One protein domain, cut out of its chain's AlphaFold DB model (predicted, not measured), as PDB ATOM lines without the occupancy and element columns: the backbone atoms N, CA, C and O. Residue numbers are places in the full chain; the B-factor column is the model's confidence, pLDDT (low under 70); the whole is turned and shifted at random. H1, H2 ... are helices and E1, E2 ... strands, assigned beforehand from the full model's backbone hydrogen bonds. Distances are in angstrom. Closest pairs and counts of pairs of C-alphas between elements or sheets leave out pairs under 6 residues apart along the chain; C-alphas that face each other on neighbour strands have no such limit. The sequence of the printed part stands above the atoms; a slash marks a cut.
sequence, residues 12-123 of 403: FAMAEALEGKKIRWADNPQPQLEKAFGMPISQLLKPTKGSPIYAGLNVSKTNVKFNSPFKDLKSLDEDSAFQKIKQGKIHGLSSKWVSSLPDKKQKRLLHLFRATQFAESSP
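What this domain is: This is residues 12 to 123 of the 403 residues of the protein "Calpain catalytic domain-containing protein" of bacterium (UniProt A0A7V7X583). Look for a chain of short helices, H3, H2, H1, H7 and H5 in space, in which H2, H1, H7 and H5 each cross the next at a steep tilt and H7, the longest, is between H1 and H5; H6 touches H5, and a thin hairpin of two short strands, E1 and E2, sticks out to one side, with residues 60 to 63 at its tip. Beyond H7, residues 115 to 123 form a tail. The 112 printed residues hold seven named helices and two named strands, in the order H1 H2 H3 E1 E2 H4 H5 H6 H7; the sheet is E1 - E2, antiparallel, and the class is mostly helix. The whole is compact, with a radius of gyration of the C-alphas of 14.5 A and spans of 42 by 39 by 23 A.

How they stand to each other: Start at the hairpin of E1, residues 57 to 59, and E2, residues 64 to 66: they are antiparallel at 162 degrees, and N 58 and O 65 are within hydrogen-bond range at 3.4 A. A tight link leads from E2 to H4, residues 69 to 72. H4 only just touches H7, residues 103 to 114, with 3 pairs of C-alphas within 8 A, the closest Phe 70 and Phe 113 at 5.8 A; H7 takes part with residues 113 to 114 alone. H7 is the hub, touching three helices. With residues 106 to 110 alone it touches H5, residues 78 to 86, at a steep tilt of 65 degrees, opposite ways, the closest C-alphas being Phe 82 and Leu 110 at 6.6 A. H7 also touches H1, residues 12 to 19, at a steep tilt of 50 degrees, opposite ways, closest at C-alphas Leu 18 and Lys 105, 5.4 A. H1 touches H2, residues 30 to 37, at a steep tilt of 47 degrees, the same way, with C-alphas Ala 15 and Ala 36 closest at 5.6 A. H2 touches H3, residues 41 to 44, closest at C-alphas Glu 34 and Ile 41, 5.8 A. H6, residues 95 to 100, touches H5 about perpendicular, at 82 degrees, with C-alphas Lys 86 and Ser 99 closest at 6.0 A. Every O i to N i+4 pair is within hydrogen-bond range in H1, H2, H5, H6 and H7; H3 and H4 are too short for such a pair.

Where its parts are: Find C-alpha 57 at (29.251, 17.751, -7.844), where E1 begins; E1 spans 6.3 A and E2 6.6 A. Find C-alpha 12 at (24.179, 26.586, 7.936), from where H1 runs 10.5 A; H2 runs 10.6 A, H5 12.2 A and H6 8.6 A. H7 runs 16.1 A to C-alpha 114 at (30.794, 8.697, 7.399).

The domain as a whole: The farthest C-alphas, those of Asp 27 and Ser 121, are 42.6 A apart. The printed part has no cut. The link from H3 to E1, residues 45 to 56, is long. The mean pLDDT of the printed part is 78.7; look for values under 70 at residues 48 to 49, 58 to 72, 74 and 115 to 123.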
ATOM      1  N   PHE A  12      24.443  26.316   6.527       94.56
ATOM      2  CA  PHE A  12      24.179  26.586   7.936       94.56
ATOM      3  C   PHE A  12      24.299  25.307   8.770       94.56
ATOM      4  O   PHE A  12      25.035  25.283   9.755       94.56
ATOM      5  N   ALA A  13      23.645  24.226   8.340       94.44
ATOM      6  CA  ALA A  13      23.724  22.936   9.023       94.44
ATOM      7  C   ALA A  13      25.148  22.357   8.974       94.44
ATOM      8  O   ALA A  13      25.669  21.874   9.979       94.44
ATOM      9  N   MET A  14      25.826  22.470   7.825       93.56
ATOM     10  CA  MET A  14      27.213  22.023   7.691       93.56
ATOM     11  C   MET A  14      28.171  22.836   8.572       93.56
ATOM     12  O   MET A  14      29.066  22.258   9.187       93.56
ATOM     13  N   ALA A  15      27.979  24.153   8.693       95.06
ATOM     14  CA  ALA A  15      28.762  24.980   9.609       95.06
ATOM     15  C   ALA A  15      28.571  24.556  11.074       95.06
ATOM     16  O   ALA A  15      29.558  24.417  11.793       95.06
ATOM     17  N   GLU A  16      27.334  24.295  11.511       94.06
ATOM     18  CA  GLU A  16      27.047  23.787  12.863       94.06
ATOM     19  C   GLU A  16      27.722  22.432  13.116       94.06
ATOM     20  O   GLU A  16      28.318  22.230  14.176       94.06
ATOM     21  N   ALA A  17      27.715  21.531  12.127       90.88
ATOM     22  CA  ALA A  17      28.394  20.237  12.206       90.88
ATOM     23  C   ALA A  17      29.928  20.380  12.297       90.88
ATOM     24  O   ALA A  17      30.566  19.740  13.136       90.88
ATOM     25  N   LEU A  18      30.533  21.259  11.490       91.56
ATOM     26  CA  LEU A  18      31.978  21.531  11.506       91.56
ATOM     27  C   LEU A  18      32.426  22.199  12.813       91.56
ATOM     28  O   LEU A  18      33.440  21.822  13.413       91.56
ATOM     29  N   GLU A  19      31.662  23.178  13.289       93.00
ATOM     30  CA  GLU A  19      31.898  23.869  14.558       93.00
ATOM     31  C   GLU A  19      31.540  22.991  15.769       93.00
ATOM     32  O   GLU A  19      32.083  23.188  16.863       93.00
ATOM     33  N   GLY A  20      30.715  21.958  15.565       90.81
ATOM     34  CA  GLY A  20      30.191  21.056  16.590       90.81
ATOM     35  C   GLY A  20      29.488  21.803  17.718       90.81
ATOM     36  O   GLY A  20      29.692  21.472  18.884       90.81
ATOM     37  N   LYS A  21      28.750  22.856  17.357       93.00
ATOM     38  CA  LYS A  21      27.914  23.683  18.234       93.00
ATOM     39  C   LYS A  21      26.774  24.293  17.417       93.00
ATOM     40  O   LYS A  21      26.958  24.569  16.232       93.00
ATOM     41  N   LYS A  22      25.629  24.557  18.056       91.81
ATOM     42  CA  LYS A  22      24.573  25.391  17.457       91.81
ATOM     43  C   LYS A  22      25.114  26.804  17.227       91.81
ATOM     44  O   LYS A  22      25.882  27.319  18.046       91.81
ATOM     45  N   ILE A  23      24.717  27.432  16.126       93.38
ATOM     46  CA  ILE A  23      25.122  28.799  15.795       93.38
ATOM     47  C   ILE A  23      23.878  29.683  15.815       93.38
ATOM     48  O   ILE A  23      22.930  29.474  15.062       93.38
ATOM     49  N   ARG A  24      23.887  30.725  16.653       92.31
ATOM     50  CA  ARG A  24      22.880  31.786  16.574       92.31
ATOM     51  C   ARG A  24      23.200  32.665  15.367       92.31
ATOM     52  O   ARG A  24      24.087  33.512  15.430       92.31
ATOM     53  N   TRP A  25      22.528  32.405  14.253       91.19
ATOM     54  CA  TRP A  25      22.734  33.124  12.998       91.19
ATOM     55  C   TRP A  25      22.205  34.556  13.083       91.19
ATOM     56  O   TRP A  25      21.049  34.760  13.445       91.19
ATOM     57  N   ALA A  26      23.047  35.527  12.738       89.38
ATOM     58  CA  ALA A  26      22.656  36.917  12.561       89.38
ATOM     59  C   ALA A  26      21.849  37.104  11.266       89.38
ATOM     60  O   ALA A  26      21.894  36.263  10.362       89.38
ATOM     61  N   ASP A  27      21.179  38.252  11.143       82.44
ATOM     62  CA  ASP A  27      20.449  38.638   9.925       82.44
ATOM     63  C   ASP A  27      21.361  38.706   8.694       82.44
ATOM     64  O   ASP A  27      20.933  38.423   7.572       82.44
ATOM     65  N   ASN A  28      22.635  39.057   8.909       85.88
ATOM     66  CA  ASN A  28      23.708  38.857   7.944       85.88
ATOM     67  C   ASN A  28      24.646  37.729   8.419       85.88
ATOM     68  O   ASN A  28      25.588  37.990   9.171       85.88
ATOM     69  N   PRO A  29      24.428  36.478   7.983       89.19
ATOM     70  CA  PRO A  29      25.213  35.339   8.445       89.19
ATOM     71  C   PRO A  29      26.574  35.193   7.749       89.19
ATOM     72  O   PRO A  29      27.330  34.283   8.091       89.19
ATOM     73  N   GLN A  30      26.903  36.052   6.777       90.19
ATOM     74  CA  GLN A  30      28.121  35.924   5.975       90.19
ATOM     75  C   GLN A  30      29.402  35.812   6.828       90.19
ATOM     76  O   GLN A  30      30.115  34.825   6.646       90.19
ATOM     77  N   PRO A  31      29.686  36.704   7.801       92.31
ATOM     78  CA  PRO A  31      30.912  36.596   8.598       92.31
ATOM     79  C   PRO A  31      30.991  35.290   9.403       92.31
ATOM     80  O   PRO A  31      32.070  34.742   9.628       92.31
ATOM     81  N   GLN A  32      29.838  34.766   9.835       94.38
ATOM     82  CA  GLN A  32      29.764  33.507  10.574       94.38
ATOM     83  C   GLN A  32      30.063  32.311   9.665       94.38
ATOM     84  O   GLN A  32      30.796  31.413  10.074       94.38
ATOM     85  N   LEU A  33      29.544  32.317   8.431       93.81
ATOM     86  CA  LEU A  33      29.855  31.304   7.422       93.81
ATOM     87  C   LEU A  33      31.336  31.353   7.030       93.81
ATOM     88  O   LEU A  33      32.013  30.329   7.071       93.81
ATOM     89  N   GLU A  34      31.871  32.535   6.730       93.50
ATOM     90  CA  GLU A  34      33.280  32.698   6.352       93.50
ATOM     91  C   GLU A  34      34.225  32.213   7.454       93.50
ATOM     92  O   GLU A  34      35.186  31.497   7.177       93.50
ATOM     93  N   LYS A  35      33.905  32.499   8.722       94.88
ATOM     94  CA  LYS A  35      34.643  31.974   9.878       94.88
ATOM     95  C   LYS A  35      34.521  30.454  10.019       94.88
ATOM     96  O   LYS A  35      35.514  29.783  10.311       94.88
ATOM     97  N   ALA A  36      33.320  29.901   9.842       95.25
ATOM     98  CA  ALA A  36      33.085  28.467   9.997       95.25
ATOM     99  C   ALA A  36      33.848  27.649   8.947       95.25
ATOM    100  O   ALA A  36      34.483  26.643   9.282       95.25
ATOM    101  N   PHE A  37      33.847  28.117   7.699       93.62
ATOM    102  CA  PHE A  37      34.507  27.443   6.588       93.62
ATOM    103  C   PHE A  37      35.955  27.893   6.368       93.62
ATOM    104  O   PHE A  37      36.692  27.183   5.698       93.62
ATOM    105  N   GLY A  38      36.401  29.022   6.918       92.69
ATOM    106  CA  GLY A  38      37.745  29.550   6.658       92.69
ATOM    107  C   GLY A  38      37.955  29.952   5.194       92.69
ATOM    108  O   GLY A  38      39.062  29.833   4.674       92.69
ATOM    109  N   MET A  39      36.894  30.379   4.504       91.12
ATOM    110  CA  MET A  39      36.954  30.845   3.116       91.12
ATOM    111  C   MET A  39      35.950  31.976   2.866       91.12
ATOM    112  O   MET A  39      34.918  32.009   3.537       91.12
ATOM    113  N   PRO A  40      36.201  32.869   1.890       90.00
ATOM    114  CA  PRO A  40      35.246  33.911   1.511       90.00
ATOM    115  C   PRO A  40      33.903  33.337   1.042       90.00
ATOM    116  O   PRO A  40      33.871  32.311   0.354       90.00
ATOM    117  N   ILE A  41      32.794  34.032   1.319       87.56
ATOM    118  CA  ILE A  41      31.450  33.572   0.928       87.56
ATOM    119  C   ILE A  41      31.313  33.435  -0.589       87.56
ATOM    120  O   ILE A  41      30.660  32.520  -1.085       87.56
ATOM    121  N   SER A  42      32.001  34.304  -1.334       84.81
ATOM    122  CA  SER A  42      32.041  34.291  -2.794       84.81
ATOM    123  C   SER A  42      32.712  33.038  -3.354       84.81
ATOM    124  O   SER A  42      32.438  32.668  -4.490       84.81
ATOM    125  N   GLN A  43      33.567  32.369  -2.573       85.94
ATOM    126  CA  GLN A  43      34.141  31.070  -2.920       85.94
ATOM    127  C   GLN A  43      33.251  29.924  -2.435       85.94
ATOM    128  O   GLN A  43      33.027  28.978  -3.186       85.94
ATOM    129  N   LEU A  44      32.695  30.028  -1.220       88.06
ATOM    130  CA  LEU A  44      31.796  29.017  -0.660       88.06
ATOM    131  C   LEU A  44      30.564  28.795  -1.546       88.06
ATOM    132  O   LEU A  44      30.179  27.660  -1.798       88.06
ATOM    133  N   LEU A  45      29.963  29.865  -2.062       86.19
ATOM    134  CA  LEU A  45      28.745  29.788  -2.873       86.19
ATOM    135  C   LEU A  45      29.015  29.589  -4.367       86.19
ATOM    136  O   LEU A  45      28.081  29.562  -5.165       86.19
ATOM    137  N   LYS A  46      30.283  29.450  -4.769       81.31
ATOM    138  CA  LYS A  46      30.641  29.259  -6.171       81.31
ATOM    139  C   LYS A  46      30.633  27.766  -6.522       81.31
ATOM    140  O   LYS A  46      31.461  27.023  -5.993       81.31
ATOM    141  N   PRO A  47      29.822  27.320  -7.498       74.19
ATOM    142  CA  PRO A  47      29.740  25.909  -7.901       74.19
ATOM    143  C   PRO A  47      30.974  25.375  -8.649       74.19
ATOM    144  O   PRO A  47      30.941  24.281  -9.209       74.19
ATOM    145  N   THR A  48      32.068  26.140  -8.719       65.62
ATOM    146  CA  THR A  48      33.265  25.778  -9.489       65.62
ATOM    147  C   THR A  48      34.467  25.606  -8.570       65.62
ATOM    148  O   THR A  48      34.864  26.549  -7.893       65.62
ATOM    149  N   LYS A  49      35.037  24.394  -8.620       61.34
ATOM    150  CA  LYS A  49      36.244  23.876  -7.949       61.34
ATOM    151  C   LYS A  49      36.324  24.110  -6.435       61.34
ATOM    152  O   LYS A  49      36.973  25.036  -5.960       61.34
ATOM    153  N   GLY A  50      35.802  23.127  -5.696       70.44
ATOM    154  CA  GLY A  50      36.312  22.779  -4.372       70.44
ATOM    155  C   GLY A  50      35.602  23.412  -3.179       70.44
ATOM    156  O   GLY A  50      36.092  23.282  -2.057       70.44
ATOM    157  N   SER A  51      34.454  24.053  -3.411       86.06
ATOM    158  CA  SER A  51      33.567  24.446  -2.323       86.06
ATOM    159  C   SER A  51      32.973  23.207  -1.632       86.06
ATOM    160  O   SER A  51      32.465  22.307  -2.309       86.06
ATOM    161  N   PRO A  52      32.992  23.156  -0.289       87.56
ATOM    162  CA  PRO A  52      32.521  22.001   0.465       87.56
ATOM    163  C   PRO A  52      31.017  21.753   0.361       87.56
ATOM    164  O   PRO A  52      30.599  20.602   0.438       87.56
ATOM    165  N   ILE A  53      30.201  22.785   0.138       89.12
ATOM    166  CA  ILE A  53      28.741  22.611   0.035       89.12
ATOM    167  C   ILE A  53      28.301  22.030  -1.315       89.12
ATOM    168  O   ILE A  53      27.172  21.563  -1.448       89.12
ATOM    169  N   TYR A  54      29.211  22.014  -2.293       85.62
ATOM    170  CA  TYR A  54      29.053  21.384  -3.605       85.62
ATOM    171  C   TYR A  54      29.870  20.083  -3.720       85.62
ATOM    172  O   TYR A  54      30.131  19.610  -4.827       85.62
ATOM    173  N   ALA A  55      30.314  19.496  -2.601       80.56
ATOM    174  CA  ALA A  55      31.109  18.271  -2.622       80.56
ATOM    175  C   ALA A  55      30.388  17.141  -3.389       80.56
ATOM    176  O   ALA A  55      29.183  16.929  -3.240       80.56
ATOM    177  N   GLY A  56      31.128  16.426  -4.241       72.94
ATOM    178  CA  GLY A  56      30.602  15.397  -5.150       72.94
ATOM    179  C   GLY A  56      29.900  15.883  -6.417       72.94
ATOM    180  O   GLY A  56      29.549  15.062  -7.271       72.94
ATOM    181  N   LEU A  57      29.717  17.193  -6.584       73.25
ATOM    182  CA  LEU A  57      29.251  17.751  -7.844       73.25
ATOM    183  C   LEU A  57      30.391  17.693  -8.869       73.25
ATOM    184  O   LEU A  57      31.404  18.381  -8.731       73.25
ATOM    185  N   ASN A  58      30.223  16.888  -9.920       63.31
ATOM    186  CA  ASN A  58      31.115  16.919 -11.073       63.31
ATOM    187  C   ASN A  58      30.414  17.609 -12.248       63.31
ATOM    188  O   ASN A  58      29.451  17.090 -12.818       63.31
ATOM    189  N   VAL A  59      30.906  18.799 -12.592       57.19
ATOM    190  CA  VAL A  59      30.396  19.593 -13.708       57.19
ATOM    191  C   VAL A  59      31.154  19.190 -14.971       57.19
ATOM    192  O   VAL A  59      32.271  19.650 -15.207       57.19
ATOM    193  N   SER A  60      30.541  18.347 -15.806       52.22
ATOM    194  CA  SER A  60      30.956  18.208 -17.207       52.22
ATOM    195  C   SER A  60      30.053  19.075 -18.089       52.22
ATOM    196  O   SER A  60      28.887  19.285 -17.757       52.22
ATOM    197  N   LYS A  61      30.575  19.587 -19.212       39.47
ATOM    198  CA  LYS A  61      29.874  20.534 -20.107       39.47
ATOM    199  C   LYS A  61      28.515  20.034 -20.632       39.47
ATOM    200  O   LYS A  61      27.751  20.839 -21.148       39.47
ATOM    201  N   THR A  62      28.223  18.735 -20.536       37.44
ATOM    202  CA  THR A  62      27.054  18.101 -21.168       37.44
ATOM    203  C   THR A  62      26.234  17.203 -20.245       37.44
ATOM    204  O   THR A  62      25.132  16.822 -20.620       37.44
ATOM    205  N   ASN A  63      26.737  16.856 -19.057       47.41
ATOM    206  CA  ASN A  63      26.059  15.973 -18.110       47.41
ATOM    207  C   ASN A  63      26.484  16.282 -16.680       47.41
ATOM    208  O   ASN A  63      27.670  16.502 -16.406       47.41
ATOM    209  N   VAL A  64      25.532  16.212 -15.757       55.69
ATOM    210  CA  VAL A  64      25.818  16.352 -14.333       55.69
ATOM    211  C   VAL A  64      25.611  15.027 -13.649       55.69
ATOM    212  O   VAL A  64      24.539  14.432 -13.702       55.69
ATOM    213  N   LYS A  65      26.695  14.557 -13.035       58.09
ATOM    214  CA  LYS A  65      26.702  13.365 -12.206       58.09
ATOM    215  C   LYS A  65      27.014  13.802 -10.786       58.09
ATOM    216  O   LYS A  65      28.068  14.389 -10.533       58.09
ATOM    217  N   PHE A  66      26.102  13.490  -9.876       61.81
ATOM    218  CA  PHE A  66      26.397  13.506  -8.454       61.81
ATOM    219  C   PHE A  66      27.156  12.226  -8.131       61.81
ATOM    220  O   PHE A  66      26.595  11.133  -8.061       61.81
ATOM    221  N   ASN A  67      28.469  12.361  -7.984       63.91
ATOM    222  CA  ASN A  67      29.282  11.316  -7.395       63.91
ATOM    223  C   ASN A  67      29.453  11.698  -5.943       63.91
ATOM    224  O   ASN A  67      30.306  12.521  -5.631       63.91
ATOM    225  N   SER A  68      28.605  11.137  -5.083       65.69
ATOM    226  CA  SER A  68      28.646  11.435  -3.658       65.69
ATOM    227  C   SER A  68      30.112  11.329  -3.168       65.69
ATOM    228  O   SER A  68      30.761  10.304  -3.422       65.69
ATOM    229  N   PRO A  69      30.678  12.385  -2.535       61.28
ATOM    230  CA  PRO A  69      32.085  12.393  -2.089       61.28
ATOM    231  C   PRO A  69      32.364  11.248  -1.103       61.28
ATOM    232  O   PRO A  69      33.494  10.835  -0.867       61.28
ATOM    233  N   PHE A  70      31.284  10.710  -0.553       64.81
ATOM    234  CA  PHE A  70      31.205   9.622   0.384       64.81
ATOM    235  C   PHE A  70      31.601   8.261  -0.232       64.81
ATOM    236  O   PHE A  70      32.081   7.389   0.495       64.81
ATOM    237  N   LYS A  71      31.494   8.059  -1.560       67.00
ATOM    238  CA  LYS A  71      31.962   6.815  -2.216       67.00
ATOM    239  C   LYS A  71      33.457   6.566  -2.004       67.00
ATOM    240  O   LYS A  71      33.865   5.417  -1.874       67.00
ATOM    241  N   ASP A  72      34.255   7.629  -1.910       68.25
ATOM    242  CA  ASP A  72      35.703   7.531  -1.708       68.25
ATOM    243  C   ASP A  72      36.094   6.993  -0.327       68.25
ATOM    244  O   ASP A  72      37.252   6.602  -0.141       68.25
ATOM    245  N   LEU A  73      35.161   7.009   0.628       72.81
ATOM    246  CA  LEU A  73      35.388   6.693   2.039       72.81
ATOM    247  C   LEU A  73      34.733   5.379   2.479       72.81
ATOM    248  O   LEU A  73      35.099   4.844   3.522       72.81
ATOM    249  N   LYS A  74      33.789   4.852   1.688       68.38
ATOM    250  CA  LYS A  74      32.869   3.776   2.090       68.38
ATOM    251  C   LYS A  74      33.559   2.472   2.514       68.38
ATOM    252  O   LYS A  74      33.024   1.754   3.346       68.38
ATOM    253  N   SER A  75      34.737   2.168   1.968       72.12
ATOM    254  CA  SER A  75      35.465   0.914   2.222       72.12
ATOM    255  C   SER A  75      36.696   1.068   3.121       72.12
ATOM    256  O   SER A  75      37.496   0.142   3.205       72.12
ATOM    257  N   LEU A  76      36.910   2.243   3.719       74.75
ATOM    258  CA  LEU A  76      38.118   2.541   4.489       74.75
ATOM    259  C   LEU A  76      37.847   2.459   5.994       74.75
ATOM    260  O   LEU A  76      36.804   2.914   6.473       74.75
ATOM    261  N   ASP A  77      38.812   1.958   6.766       78.06
ATOM    262  CA  ASP A  77      38.847   2.165   8.218       78.06
ATOM    263  C   ASP A  77      38.981   3.668   8.557       78.06
ATOM    264  O   ASP A  77      39.149   4.513   7.668       78.06
ATOM    265  N   GLU A  78      38.777   4.041   9.823       77.50
ATOM    266  CA  GLU A  78      38.760   5.452  10.249       77.50
ATOM    267  C   GLU A  78      40.074   6.173   9.933       77.50
ATOM    268  O   GLU A  78      40.044   7.257   9.341       77.50
ATOM    269  N   ASP A  79      41.207   5.541  10.234       82.56
ATOM    270  CA  ASP A  79      42.532   6.118  10.032       82.56
ATOM    271  C   ASP A  79      42.827   6.305   8.543       82.56
ATOM    272  O   ASP A  79      43.174   7.407   8.109       82.56
ATOM    273  N   SER A  80      42.598   5.276   7.724       84.56
ATOM    274  CA  SER A  80      42.771   5.329   6.269       84.56
ATOM    275  C   SER A  80      41.909   6.418   5.625       84.56
ATOM    276  O   SER A  80      42.365   7.156   4.743       84.56
ATOM    277  N   ALA A  81      40.662   6.573   6.073       81.06
ATOM    278  CA  ALA A  81      39.782   7.623   5.573       81.06
ATOM    279  C   ALA A  81      40.218   9.017   6.023       81.06
ATOM    280  O   ALA A  81      40.179   9.960   5.228       81.06
ATOM    281  N   PHE A  82      40.660   9.156   7.275       82.69
ATOM    282  CA  PHE A  82      41.185  10.415   7.784       82.69
ATOM    283  C   PHE A  82      42.443  10.839   7.016       82.69
ATOM    284  O   PHE A  82      42.555  11.998   6.612       82.69
ATOM    285  N   GLN A  83      43.336   9.895   6.699       84.12
ATOM    286  CA  GLN A  83      44.491  10.146   5.836       84.12
ATOM    287  C   GLN A  83      44.076  10.569   4.423       84.12
ATOM    288  O   GLN A  83      44.647  11.507   3.867       84.12
ATOM    289  N   LYS A  84      43.045   9.944   3.844       82.75
ATOM    290  CA  LYS A  84      42.537  10.313   2.513       82.75
ATOM    291  C   LYS A  84      41.952  11.730   2.481       82.75
ATOM    292  O   LYS A  84      42.189  12.461   1.515       82.75
ATOM    293  N   ILE A  85      41.257  12.140   3.547       80.12
ATOM    294  CA  ILE A  85      40.802  13.524   3.750       80.12
ATOM    295  C   ILE A  85      41.994  14.472   3.872       80.12
ATOM    296  O   ILE A  85      42.041  15.455   3.136       80.12
ATOM    297  N   LYS A  86      42.993  14.160   4.707       79.75
ATOM    298  CA  LYS A  86      44.209  14.982   4.856       79.75
ATOM    299  C   LYS A  86      44.960  15.190   3.543       79.75
ATOM    300  O   LYS A  86      45.430  16.291   3.269       79.75
ATOM    301  N   GLN A  87      45.024  14.150   2.715       79.19
ATOM    302  CA  GLN A  87      45.632  14.188   1.382       79.19
ATOM    303  C   GLN A  87      44.750  14.896   0.340       79.19
ATOM    304  O   GLN A  87      45.172  15.074  -0.802       79.19
ATOM    305  N   GLY A  88      43.517  15.270   0.701       71.00
ATOM    306  CA  GLY A  88      42.581  15.957  -0.178       71.00
ATOM    307  C   GLY A  88      42.142  15.133  -1.386       71.00
ATOM    308  O   GLY A  88      41.798  15.691  -2.424       71.00
ATOM    309  N   LYS A  89      42.162  13.802  -1.262       72.69
ATOM    310  CA  LYS A  89      41.798  12.849  -2.322       72.69
ATOM    311  C   LYS A  89      40.302  12.506  -2.290       72.69
ATOM    312  O   LYS A  89      39.935  11.341  -2.434       72.69
ATOM    313  N   ILE A  90      39.456  13.510  -2.050       74.50
ATOM    314  CA  ILE A  90      37.991  13.379  -2.019       74.50
ATOM    315  C   ILE A  90      37.410  14.100  -3.231       74.50
ATOM    316  O   ILE A  90      37.666  15.289  -3.436       74.50
ATOM    317  N   HIS A  91      36.624  13.394  -4.039       72.38
ATOM    318  CA  HIS A  91      36.056  13.951  -5.261       72.38
ATOM    319  C   HIS A  91      35.182  15.184  -4.986       72.38
ATOM    320  O   HIS A  91      34.291  15.187  -4.136       72.38
ATOM    321  N   GLY A  92      35.428  16.256  -5.746       71.88
ATOM    322  CA  GLY A  92      34.675  17.512  -5.655       71.88
ATOM    323  C   GLY A  92      35.031  18.397  -4.454       71.88
ATOM    324  O   GLY A  92      34.491  19.494  -4.344       71.88
ATOM    325  N   LEU A  93      35.958  17.973  -3.590       78.00
ATOM    326  CA  LEU A  93      36.385  18.725  -2.415       78.00
ATOM    327  C   LEU A  93      37.784  19.325  -2.617       78.00
ATOM    328  O   LEU A  93      38.681  18.668  -3.142       78.00
ATOM    329  N   SER A  94      37.994  20.579  -2.211       83.25
ATOM    330  CA  SER A  94      39.314  21.216  -2.316       83.25
ATOM    331  C   SER A  94      40.289  20.633  -1.296       83.25
ATOM    332  O   SER A  94      40.118  20.838  -0.095       83.25
ATOM    333  N   SER A  95      41.358  19.992  -1.774       82.56
ATOM    334  CA  SER A  95      42.477  19.552  -0.930       82.56
ATOM    335  C   SER A  95      43.058  20.708  -0.115       82.56
ATOM    336  O   SER A  95      43.191  20.605   1.099       82.56
ATOM    337  N   LYS A  96      43.292  21.854  -0.768       87.06
ATOM    338  CA  LYS A  96      43.797  23.079  -0.134       87.06
ATOM    339  C   LYS A  96      42.907  23.542   1.020       87.06
ATOM    340  O   LYS A  96      43.419  23.948   2.058       87.06
ATOM    341  N   TRP A  97      41.587  23.495   0.841       88.94
ATOM    342  CA  TRP A  97      40.650  23.881   1.893       88.94
ATOM    343  C   TRP A  97      40.690  22.892   3.055       88.94
ATOM    344  O   TRP A  97      40.863  23.314   4.195       88.94
ATOM    345  N   VAL A  98      40.602  21.590   2.777       88.38
ATOM    346  CA  VAL A  98      40.633  20.564   3.826       88.38
ATOM    347  C   VAL A  98      41.902  20.686   4.668       88.38
ATOM    348  O   VAL A  98      41.808  20.740   5.891       88.38
ATOM    349  N   SER A  99      43.068  20.816   4.029       88.06
ATOM    350  CA  SER A  99      44.349  20.967   4.726       88.06
ATOM    351  C   SER A  99      44.472  22.282   5.508       88.06
ATOM    352  O   SER A  99      45.257  22.345   6.447       88.06
ATOM    353  N   SER A 100      43.705  23.325   5.161       90.19
ATOM    354  CA  SER A 100      43.666  24.583   5.927       90.19
ATOM    355  C   SER A 100      42.791  24.524   7.183       90.19
ATOM    356  O   SER A 100      42.898  25.390   8.051       90.19
ATOM    357  N   LEU A 101      41.912  23.523   7.300       90.56
ATOM    358  CA  LEU A 101      41.078  23.360   8.485       90.56
ATOM    359  C   LEU A 101      41.897  22.782   9.648       90.56
ATOM    360  O   LEU A 101      42.719  21.895   9.426       90.56
ATOM    361  N   PRO A 102      41.610  23.160  10.906       91.81
ATOM    362  CA  PRO A 102      42.137  22.450  12.068       91.81
ATOM    363  C   PRO A 102      41.749  20.965  12.054       91.81
ATOM    364  O   PRO A 102      40.622  20.630  11.676       91.81
ATOM    365  N   ASP A 103      42.611  20.087  12.577       89.38
ATOM    366  CA  ASP A 103      42.384  18.630  12.631       89.38
ATOM    367  C   ASP A 103      41.015  18.255  13.226       89.38
ATOM    368  O   ASP A 103      40.335  17.357  12.733       89.38
ATOM    369  N   LYS A 104      40.544  18.999  14.236       89.44
ATOM    370  CA  LYS A 104      39.211  18.803  14.831       89.44
ATOM    371  C   LYS A 104      38.073  19.007  13.820       89.44
ATOM    372  O   LYS A 104      37.102  18.252  13.842       89.44
ATOM    373  N   LYS A 105      38.174  20.007  12.938       91.06
ATOM    374  CA  LYS A 105      37.191  20.247  11.867       91.06
ATOM    375  C   LYS A 105      37.322  19.212  10.752       91.06
ATOM    376  O   LYS A 105      36.299  18.747  10.264       91.06
ATOM    377  N   GLN A 106      38.543  18.796  10.405       88.75
ATOM    378  CA  GLN A 106      38.763  17.714   9.437       88.75
ATOM    379  C   GLN A 106      38.135  16.391   9.909       88.75
ATOM    380  O   GLN A 106      37.455  15.727   9.132       88.75
ATOM    381  N   LYS A 107      38.280  16.039  11.197       85.19
ATOM    382  CA  LYS A 107      37.618  14.863  11.791       85.19
ATOM    383  C   LYS A 107      36.096  14.990  11.774       85.19
ATOM    384  O   LYS A 107      35.403  14.063  11.388       85.19
ATOM    385  N   ARG A 108      35.541  16.151  12.127       87.94
ATOM    386  CA  ARG A 108      34.082  16.365  12.046       87.94
ATOM    387  C   ARG A 108      33.551  16.279  10.620       87.94
ATOM    388  O   ARG A 108      32.474  15.735  10.421       87.94
ATOM    389  N   LEU A 109      34.306  16.772   9.643       86.81
ATOM    390  CA  LEU A 109      33.989  16.618   8.228       86.81
ATOM    391  C   LEU A 109      33.992  15.138   7.814       86.81
ATOM    392  O   LEU A 109      33.040  14.691   7.180       86.81
ATOM    393  N   LEU A 110      35.015  14.375   8.226       82.38
ATOM    394  CA  LEU A 110      35.066  12.921   8.041       82.38
ATOM    395  C   LEU A 110      33.806  12.258   8.584       82.38
ATOM    396  O   LEU A 110      33.163  11.487   7.881       82.38
ATOM    397  N   HIS A 111      33.454  12.569   9.828       79.44
ATOM    398  CA  HIS A 111      32.317  11.958  10.493       79.44
ATOM    399  C   HIS A 111      31.002  12.392   9.874       79.44
ATOM    400  O   HIS A 111      30.126  11.557   9.755       79.44
ATOM    401  N   LEU A 112      30.848  13.644   9.435       81.38
ATOM    402  CA  LEU A 112      29.644  14.076   8.722       81.38
ATOM    403  C   LEU A 112      29.453  13.241   7.451       81.38
ATOM    404  O   LEU A 112      28.336  12.849   7.118       81.38
ATOM    405  N   PHE A 113      30.559  12.932   6.772       75.56
ATOM    406  CA  PHE A 113      30.540  12.088   5.590       75.56
ATOM    407  C   PHE A 113      30.356  10.594   5.906       75.56
ATOM    408  O   PHE A 113      29.672   9.869   5.191       75.56
ATOM    409  N   ARG A 114      30.888  10.112   7.022       70.62
ATOM    410  CA  ARG A 114      30.794   8.697   7.399       70.62
ATOM    411  C   ARG A 114      29.628   8.356   8.320       70.62
ATOM    412  O   ARG A 114      29.419   7.167   8.546       70.62
ATOM    413  N   ALA A 115      28.886   9.344   8.829       60.56
ATOM    414  CA  ALA A 115      27.922   9.199   9.926       60.56
ATOM    415  C   ALA A 115      26.950   8.038   9.708       60.56
ATOM    416  O   ALA A 115      26.551   7.380  10.656       60.56
ATOM    417  N   THR A 116      26.602   7.754   8.458       58.03
ATOM    418  CA  THR A 116      25.600   6.751   8.102       58.03
ATOM    419  C   THR A 116      26.160   5.577   7.302       58.03
ATOM    420  O   THR A 116      25.441   4.626   7.027       58.03
ATOM    421  N   GLN A 117      27.437   5.617   6.917       60.06
ATOM    422  CA  GLN A 117      28.026   4.642   5.990       60.06
ATOM    423  C   GLN A 117      28.353   3.292   6.634       60.06
ATOM    424  O   GLN A 117      28.362   2.277   5.948       60.06
ATOM    425  N   PHE A 118      28.628   3.277   7.941       53.53
ATOM    426  CA  PHE A 118      29.011   2.066   8.686       53.53
ATOM    427  C   PHE A 118      27.818   1.374   9.324       53.53
ATOM    428  O   PHE A 118      27.971   0.343   9.964       53.53
ATOM    429  N   ALA A 119      26.621   1.921   9.142       53.59
ATOM    430  CA  ALA A 119      25.492   1.536   9.958       53.59
ATOM    431  C   ALA A 119      24.797   0.234   9.498       53.59
ATOM    432  O   ALA A 119      23.961  -0.319  10.212       53.59
ATOM    433  N   GLU A 120      25.228  -0.330   8.364       50.38
ATOM    434  CA  GLU A 120      24.921  -1.710   7.961       50.38
ATOM    435  C   GLU A 120      25.796  -2.757   8.679       50.38
ATOM    436  O   GLU A 120      25.331  -3.873   8.895       50.38
ATOM    437  N   SER A 121      27.030  -2.414   9.081       51.44
ATOM    438  CA  SER A 121      27.971  -3.330   9.754       51.44
ATOM    439  C   SER A 121      28.153  -3.054  11.252       51.44
ATOM    440  O   SER A 121      28.517  -3.961  11.997       51.44
ATOM    441  N   SER A 122      27.868  -1.833  11.711       57.59
ATOM    442  CA  SER A 122      27.847  -1.437  13.119       57.59
ATOM    443  C   SER A 122      26.785  -0.355  13.355       57.59
ATOM    444  O   SER A 122      26.920   0.750  12.833       57.59
ATOM    445  N   PRO A 123      25.756  -0.595  14.186       59.59
ATOM    446  CA  PRO A 123      24.669   0.360  14.424       59.59
ATOM    447  C   PRO A 123      25.115   1.640  15.156       59.59
ATOM    448  O   PRO A 123      24.300   2.533  15.382       59.59
TER     449      PRO A 123